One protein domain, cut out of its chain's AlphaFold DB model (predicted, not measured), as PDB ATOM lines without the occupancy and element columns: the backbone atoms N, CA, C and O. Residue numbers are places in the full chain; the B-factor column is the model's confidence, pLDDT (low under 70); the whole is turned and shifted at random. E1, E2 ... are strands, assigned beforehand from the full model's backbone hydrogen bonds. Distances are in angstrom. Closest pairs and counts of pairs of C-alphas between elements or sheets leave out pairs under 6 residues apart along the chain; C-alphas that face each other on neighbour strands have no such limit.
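AT A GLANCE: This is residues 130 to 182 of the 504 residues of an uncharacterized protein of Trematosphaeria pertusa (UniProt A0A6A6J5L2). A single, strongly twisted sheet of four strands, with a long loop, residues 164 to 174, arching from its edge strand E3 to the other edge strand E4. The tip of the hairpin of E2 and E3, residues 151 to 156, sticks out at one end of the longest axis. The printed part has 53 residues, with four named strands, E1 to E4, and no named helix, and its class is all strand. The sheet is mixed, in the order E3, E2, E1, E4. The whole is loose, with a radius of gyration of the C-alphas of 12.8 A, and only just elongated, spanning 39 by 26 by 17 A.

HOW THE PARTS SIT: E1, residues 130 to 136, and E2, residues 143 to 149, form an antiparallel hairpin at 153 degrees, with N 134 and O 143 2.8 A apart. E3, residues 158 to 163, forms a hairpin with E2, antiparallel at 150 degrees, with N 159 and O 148 2.8 A apart. E1, E2 and E3 make a meander, each strand the antiparallel neighbour of the one before. E4, residues 175 to 181, is parallel to E1 at 20 degrees, with N 133 and O 177 2.9 A apart. E3 and E4 are apart.

IN THESE COORDINATES: E1 begins at C-alpha 130 (42.880, 4.697, -25.418) and is 20.1 A long. E2 is 19.5 A, E3 15.6 A. E4, 17.0 A, ends at C-alpha 181 (39.212, -3.865, -8.242).

THE WHOLE: The C-alphas farthest apart, those of Gly 139 and Gln 154, are 39.2 A apart. The printed part has no cut. The link from E3 to E4 is long, 11 residues. Residues 164 to 174 have pLDDT under 70; the mean of the printed part is 81.9.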
ATOM      1  N   TYR A 130      43.010   4.100 -26.757       87.56
ATOM      2  CA  TYR A 130      42.880   4.697 -25.418       87.56
ATOM      3  C   TYR A 130      43.674   3.923 -24.356       87.56
ATOM      4  O   TYR A 130      44.185   2.832 -24.617       87.56
ATOM      5  N   ILE A 131      43.791   4.492 -23.153       87.94
ATOM      6  CA  ILE A 131      44.390   3.830 -21.985       87.94
ATOM      7  C   ILE A 131      43.331   3.656 -20.888       87.94
ATOM      8  O   ILE A 131      42.545   4.565 -20.622       87.94
ATOM      9  N   MET A 132      43.330   2.475 -20.272       89.62
ATOM     10  CA  MET A 132      42.580   2.120 -19.067       89.62
ATOM     11  C   MET A 132      43.565   1.919 -17.910       89.62
ATOM     12  O   MET A 132      44.575   1.233 -18.082       89.62
ATOM     13  N   HIS A 133      43.260   2.474 -16.740       87.44
ATOM     14  CA  HIS A 133      43.987   2.232 -15.492       87.44
ATOM     15  C   HIS A 133      43.207   1.244 -14.619       87.44
ATOM     16  O   HIS A 133      41.985   1.347 -14.497       87.44
ATOM     17  N   ARG A 134      43.905   0.263 -14.039       89.00
ATOM     18  CA  ARG A 134      43.352  -0.702 -13.084       89.00
ATOM     19  C   ARG A 134      44.123  -0.635 -11.774       89.00
ATOM     20  O   ARG A 134      45.289  -1.026 -11.738       89.00
ATOM     21  N   ALA A 135      43.457  -0.196 -10.714       87.94
ATOM     22  CA  ALA A 135      43.997  -0.189  -9.359       87.94
ATOM     23  C   ALA A 135      43.515  -1.416  -8.568       87.94
ATOM     24  O   ALA A 135      42.379  -1.866  -8.752       87.94
ATOM     25  N   TYR A 136      44.351  -1.948  -7.670       88.62
ATOM     26  CA  TYR A 136      44.048  -3.170  -6.909       88.62
ATOM     27  C   TYR A 136      44.109  -2.971  -5.390       88.62
ATOM     28  O   TYR A 136      45.181  -2.762  -4.824       88.62
ATOM     29  N   LEU A 137      42.978  -3.156  -4.700       86.94
ATOM     30  CA  LEU A 137      42.900  -2.985  -3.240       86.94
ATOM     31  C   LEU A 137      43.664  -4.066  -2.457       86.94
ATOM     32  O   LEU A 137      44.138  -3.809  -1.355       86.94
ATOM     33  N   CYS A 138      43.908  -5.235  -3.057       86.25
ATOM     34  CA  CYS A 138      44.808  -6.268  -2.523       86.25
ATOM     35  C   CYS A 138      46.309  -5.881  -2.463       86.25
ATOM     36  O   CYS A 138      47.149  -6.750  -2.224       86.25
ATOM     37  N   GLY A 139      46.675  -4.618  -2.725       85.00
ATOM     38  CA  GLY A 139      48.041  -4.096  -2.580       85.00
ATOM     39  C   GLY A 139      49.030  -4.515  -3.675       85.00
ATOM     40  O   GLY A 139      50.235  -4.303  -3.532       85.00
ATOM     41  N   HIS A 140      48.542  -5.121  -4.757       88.25
ATOM     42  CA  HIS A 140      49.336  -5.400  -5.955       88.25
ATOM     43  C   HIS A 140      49.508  -4.132  -6.808       88.25
ATOM     44  O   HIS A 140      48.639  -3.264  -6.766       88.25
ATOM     45  N   PRO A 141      50.606  -4.007  -7.578       86.88
ATOM     46  CA  PRO A 141      50.851  -2.824  -8.397       86.88
ATOM     47  C   PRO A 141      49.775  -2.648  -9.470       86.88
ATOM     48  O   PRO A 141      49.329  -3.623 -10.077       86.88
ATOM     49  N   ASP A 142      49.408  -1.393  -9.717       87.75
ATOM     50  CA  ASP A 142      48.419  -1.011 -10.720       87.75
ATOM     51  C   ASP A 142      48.812  -1.442 -12.143       87.75
ATOM     52  O   ASP A 142      49.973  -1.336 -12.557       87.75
ATOM     53  N   GLU A 143      47.817  -1.844 -12.931       89.81
ATOM     54  CA  GLU A 143      47.976  -2.164 -14.349       89.81
ATOM     55  C   GLU A 143      47.519  -0.993 -15.231       89.81
ATOM     56  O   GLU A 143      46.405  -0.484 -15.112       89.81
ATOM     57  N   TRP A 144      48.364  -0.606 -16.188       89.62
ATOM     58  CA  TRP A 144      48.018   0.340 -17.249       89.62
ATOM     59  C   TRP A 144      47.841  -0.436 -18.550       89.62
ATOM     60  O   TRP A 144      48.766  -1.106 -19.006       89.62
ATOM     61  N   ILE A 145      46.654  -0.380 -19.149       89.88
ATOM     62  CA  ILE A 145      46.296  -1.185 -20.321       89.88
ATOM     63  C   ILE A 145      45.972  -0.254 -21.483       89.88
ATOM     64  O   ILE A 145      44.955   0.440 -21.482       89.88
ATOM     65  N   LYS A 146      46.823  -0.267 -22.510       91.25
ATOM     66  CA  LYS A 146      46.542   0.373 -23.795       91.25
ATOM     67  C   LYS A 146      45.598  -0.518 -24.597       91.25
ATOM     68  O   LYS A 146      45.892  -1.694 -24.812       91.25
ATOM     69  N   VAL A 147      44.496   0.050 -25.071       90.81
ATOM     70  CA  VAL A 147      43.513  -0.620 -25.929       90.81
ATOM     71  C   VAL A 147      43.537   0.023 -27.308       90.81
ATOM     72  O   VAL A 147      43.476   1.247 -27.425       90.81
ATOM     73  N   HIS A 148      43.638  -0.785 -28.359       92.44
ATOM     74  CA  HIS A 148      43.658  -0.308 -29.741       92.44
ATOM     75  C   HIS A 148      42.995  -1.306 -30.697       92.44
ATOM     76  O   HIS A 148      42.967  -2.502 -30.417       92.44
ATOM     77  N   GLU A 149      42.447  -0.822 -31.815       93.94
ATOM     78  CA  GLU A 149      41.989  -1.690 -32.907       93.94
ATOM     79  C   GLU A 149      43.196  -2.277 -33.653       93.94
ATOM     80  O   GLU A 149      44.180  -1.578 -33.904       93.94
ATOM     81  N   ILE A 150      43.109  -3.555 -34.027       93.06
ATOM     82  CA  ILE A 150      44.085  -4.200 -34.910       93.06
ATOM     83  C   ILE A 150      43.722  -3.828 -36.358       93.06
ATOM     84  O   ILE A 150      42.631  -4.193 -36.813       93.06
ATOM     85  N   PRO A 151      44.588  -3.114 -37.100       92.94
ATOM     86  CA  PRO A 151      44.287  -2.702 -38.466       92.94
ATOM     87  C   PRO A 151      44.162  -3.913 -39.401       92.94
ATOM     88  O   PRO A 151      44.865  -4.910 -39.252       92.94
ATOM     89  N   GLY A 152      43.261  -3.822 -40.381       92.62
ATOM     90  CA  GLY A 152      43.091  -4.829 -41.437       92.62
ATOM     91  C   GLY A 152      42.328  -6.105 -41.051       92.62
ATOM     92  O   GLY A 152      42.011  -6.894 -41.937       92.62
ATOM     93  N   VAL A 153      41.981  -6.320 -39.778       94.94
ATOM     94  CA  VAL A 153      41.258  -7.533 -39.350       94.94
ATOM     95  C   VAL A 153      39.742  -7.336 -39.437       94.94
ATOM     96  O   VAL A 153      39.193  -6.417 -38.826       94.94
ATOM     97  N   GLN A 154      39.054  -8.237 -40.146       92.81
ATOM     98  CA  GLN A 154      37.593  -8.369 -40.121       92.81
ATOM     99  C   GLN A 154      37.175  -9.729 -39.520       92.81
ATOM    100  O   GLN A 154      37.756 -10.748 -39.893       92.81
ATOM    101  N   PRO A 155      36.186  -9.780 -38.598       90.69
ATOM    102  CA  PRO A 155      35.567  -8.640 -37.912       90.69
ATOM    103  C   PRO A 155      36.601  -7.845 -37.097       90.69
ATOM    104  O   PRO A 155      37.636  -8.399 -36.721       90.69
ATOM    105  N   ARG A 156      36.329  -6.558 -36.828       90.12
ATOM    106  CA  ARG A 156      37.251  -5.687 -36.074       90.12
ATOM    107  C   ARG A 156      37.646  -6.343 -34.751       90.12
ATOM    108  O   ARG A 156      36.778  -6.769 -33.990       90.12
ATOM    109  N   ARG A 157      38.948  -6.398 -34.462       91.69
ATOM    110  CA  ARG A 157      39.486  -6.942 -33.206       91.69
ATOM    111  C   ARG A 157      40.209  -5.868 -32.410       91.69
ATOM    112  O   ARG A 157      40.823  -4.971 -32.981       91.69
ATOM    113  N   LEU A 158      40.150  -6.000 -31.089       91.62
ATOM    114  CA  LEU A 158      40.850  -5.141 -30.142       91.62
ATOM    115  C   LEU A 158      42.071  -5.866 -29.585       91.62
ATOM    116  O   LEU A 158      41.994  -7.047 -29.246       91.62
ATOM    117  N   GLN A 159      43.173  -5.139 -29.443       93.38
ATOM    118  CA  GLN A 159      44.370  -5.591 -28.756       93.38
ATOM    119  C   GLN A 159      44.538  -4.819 -27.445       93.38
ATOM    120  O   GLN A 159      44.617  -3.587 -27.421       93.38
ATOM    121  N   HIS A 160      44.604  -5.578 -26.352       92.12
ATOM    122  CA  HIS A 160      44.973  -5.094 -25.029       92.12
ATOM    123  C   HIS A 160      46.478  -5.292 -24.838       92.12
ATOM    124  O   HIS A 160      46.989  -6.394 -25.039       92.12
ATOM    125  N   THR A 161      47.191  -4.245 -24.438       92.50
ATOM    126  CA  THR A 161      48.632  -4.300 -24.168       92.50
ATOM    127  C   THR A 161      48.910  -3.687 -22.805       92.50
ATOM    128  O   THR A 161      48.580  -2.525 -22.574       92.50
ATOM    129  N   LEU A 162      49.513  -4.468 -21.908       90.25
ATOM    130  CA  LEU A 162      50.015  -3.973 -20.628       90.25
ATOM    131  C   LEU A 162      51.191  -3.022 -20.874       90.25
ATOM    132  O   LEU A 162      52.103  -3.337 -21.639       90.25
ATOM    133  N   VAL A 163      51.161  -1.863 -20.225       87.88
ATOM    134  CA  VAL A 163      52.180  -0.816 -20.319       87.88
ATOM    135  C   VAL A 163      52.881  -0.711 -18.969       87.88
ATOM    136  O   VAL A 163      52.248  -0.474 -17.941       87.88
ATOM    137  N   SER A 164      54.200  -0.901 -18.960       69.62
ATOM    138  CA  SER A 164      55.024  -0.822 -17.752       69.62
ATOM    139  C   SER A 164      55.211   0.636 -17.317       69.62
ATOM    140  O   SER A 164      56.191   1.277 -17.696       69.62
ATOM    141  N   ALA A 165      54.259   1.124 -16.514       63.78
ATOM    142  CA  ALA A 165      54.094   2.511 -16.076       63.78
ATOM    143  C   ALA A 165      53.780   3.515 -17.206       63.78
ATOM    144  O   ALA A 165      54.210   3.385 -18.352       63.78
ATOM    145  N   PHE A 166      53.007   4.550 -16.868       62.66
ATOM    146  CA  PHE A 166      52.664   5.626 -17.797       62.66
ATOM    147  C   PHE A 166      53.907   6.489 -18.059       62.66
ATOM    148  O   PHE A 166      54.237   7.379 -17.274       62.66
ATOM    149  N   VAL A 167      54.624   6.214 -19.153       57.66
ATOM    150  CA  VAL A 167      55.790   7.011 -19.559       57.66
ATOM    151  C   VAL A 167      55.331   8.461 -19.775       57.66
ATOM    152  O   VAL A 167      54.448   8.683 -20.612       57.66
ATOM    153  N   PRO A 168      55.894   9.461 -19.063       52.22
ATOM    154  CA  PRO A 168      55.484  10.860 -19.173       52.22
ATOM    155  C   PRO A 168      55.905  11.436 -20.535       52.22
ATOM    156  O   PRO A 168      56.931  12.089 -20.689       52.22
ATOM    157  N   GLY A 169      55.080  11.141 -21.534       56.34
ATOM    158  CA  GLY A 169      55.328  11.334 -22.961       56.34
ATOM    159  C   GLY A 169      54.132  10.871 -23.798       56.34
ATOM    160  O   GLY A 169      53.786  11.529 -24.773       56.34
ATOM    161  N   THR A 170      53.378   9.860 -23.344       55.56
ATOM    162  CA  THR A 170      52.077   9.454 -23.924       55.56
ATOM    163  C   THR A 170      50.930  10.431 -23.609       55.56
ATOM    164  O   THR A 170      49.788  10.015 -23.431       55.56
ATOM    165  N   ARG A 171      51.208  11.744 -23.547       50.91
ATOM    166  CA  ARG A 171      50.246  12.816 -23.204       50.91
ATOM    167  C   ARG A 171      49.020  12.887 -24.125       50.91
ATOM    168  O   ARG A 171      48.012  13.467 -23.736       50.91
ATOM    169  N   GLU A 172      49.109  12.327 -25.327       56.81
ATOM    170  CA  GLU A 172      48.018  12.301 -26.309       56.81
ATOM    171  C   GLU A 172      47.000  11.182 -26.044       56.81
ATOM    172  O   GLU A 172      45.817  11.335 -26.353       56.81
ATOM    173  N   LEU A 173      47.429  10.075 -25.426       62.00
ATOM    174  CA  LEU A 173      46.539   8.980 -25.056       62.00
ATOM    175  C   LEU A 173      45.778   9.364 -23.791       62.00
ATOM    176  O   LEU A 173      46.259   9.185 -22.671       62.00
ATOM    177  N   ARG A 174      44.567   9.893 -23.982       62.97
ATOM    178  CA  ARG A 174      43.643  10.160 -22.880       62.97
ATOM    179  C   ARG A 174      43.389   8.869 -22.102       62.97
ATOM    180  O   ARG A 174      42.962   7.860 -22.667       62.97
ATOM    181  N   MET A 175      43.623   8.948 -20.798       70.88
ATOM    182  CA  MET A 175      43.094   8.003 -19.827       70.88
ATOM    183  C   MET A 175      41.567   8.071 -19.929       70.88
ATOM    184  O   MET A 175      40.974   9.133 -19.740       70.88
ATOM    185  N   ALA A 176      40.957   6.982 -20.384       71.19
ATOM    186  CA  ALA A 176      39.543   6.945 -20.746       71.19
ATOM    187  C   ALA A 176      38.669   6.350 -19.642       71.19
ATOM    188  O   ALA A 176      37.493   6.704 -19.536       71.19
ATOM    189  N   TYR A 177      39.251   5.440 -18.860       73.88
ATOM    190  CA  TYR A 177      38.582   4.663 -17.829       73.88
ATOM    191  C   TYR A 177      39.569   4.331 -16.714       73.88
ATOM    192  O   TYR A 177      40.607   3.722 -16.979       73.88
ATOM    193  N   ASP A 178      39.178   4.651 -15.487       78.38
ATOM    194  CA  ASP A 178      39.838   4.193 -14.270       78.38
ATOM    195  C   ASP A 178      38.908   3.181 -13.608       78.38
ATOM    196  O   ASP A 178      37.703   3.429 -13.487       78.38
ATOM    197  N   CYS A 179      39.429   2.027 -13.197       79.81
ATOM    198  CA  CYS A 179      38.654   1.077 -12.412       79.81
ATOM    199  C   CYS A 179      39.455   0.495 -11.247       79.81
ATOM    200  O   CYS A 179      40.577   0.013 -11.389       79.81
ATOM    201  N   THR A 180      38.828   0.519 -10.076       82.81
ATOM    202  CA  THR A 180      39.349  -0.086  -8.854       82.81
ATOM    203  C   THR A 180      38.750  -1.477  -8.703       82.81
ATOM    204  O   THR A 180      37.537  -1.651  -8.822       82.81
ATOM    205  N   LEU A 181      39.597  -2.473  -8.456       85.25
ATOM    206  CA  LEU A 181      39.212  -3.865  -8.242       85.25
ATOM    207  C   LEU A 181      39.693  -4.322  -6.861       85.25
ATOM    208  O   LEU A 181      40.798  -3.984  -6.437       85.25
ATOM    209  N   GLU A 182      38.895  -5.141  -6.177       85.75
ATOM    210  CA  GLU A 182      39.260  -5.714  -4.874       85.75
ATOM    211  C   GLU A 182      40.541  -6.554  -4.986       85.75
ATOM    212  O   GLU A 182      41.452  -6.454  -4.162       85.75
TER     213      GLU A 182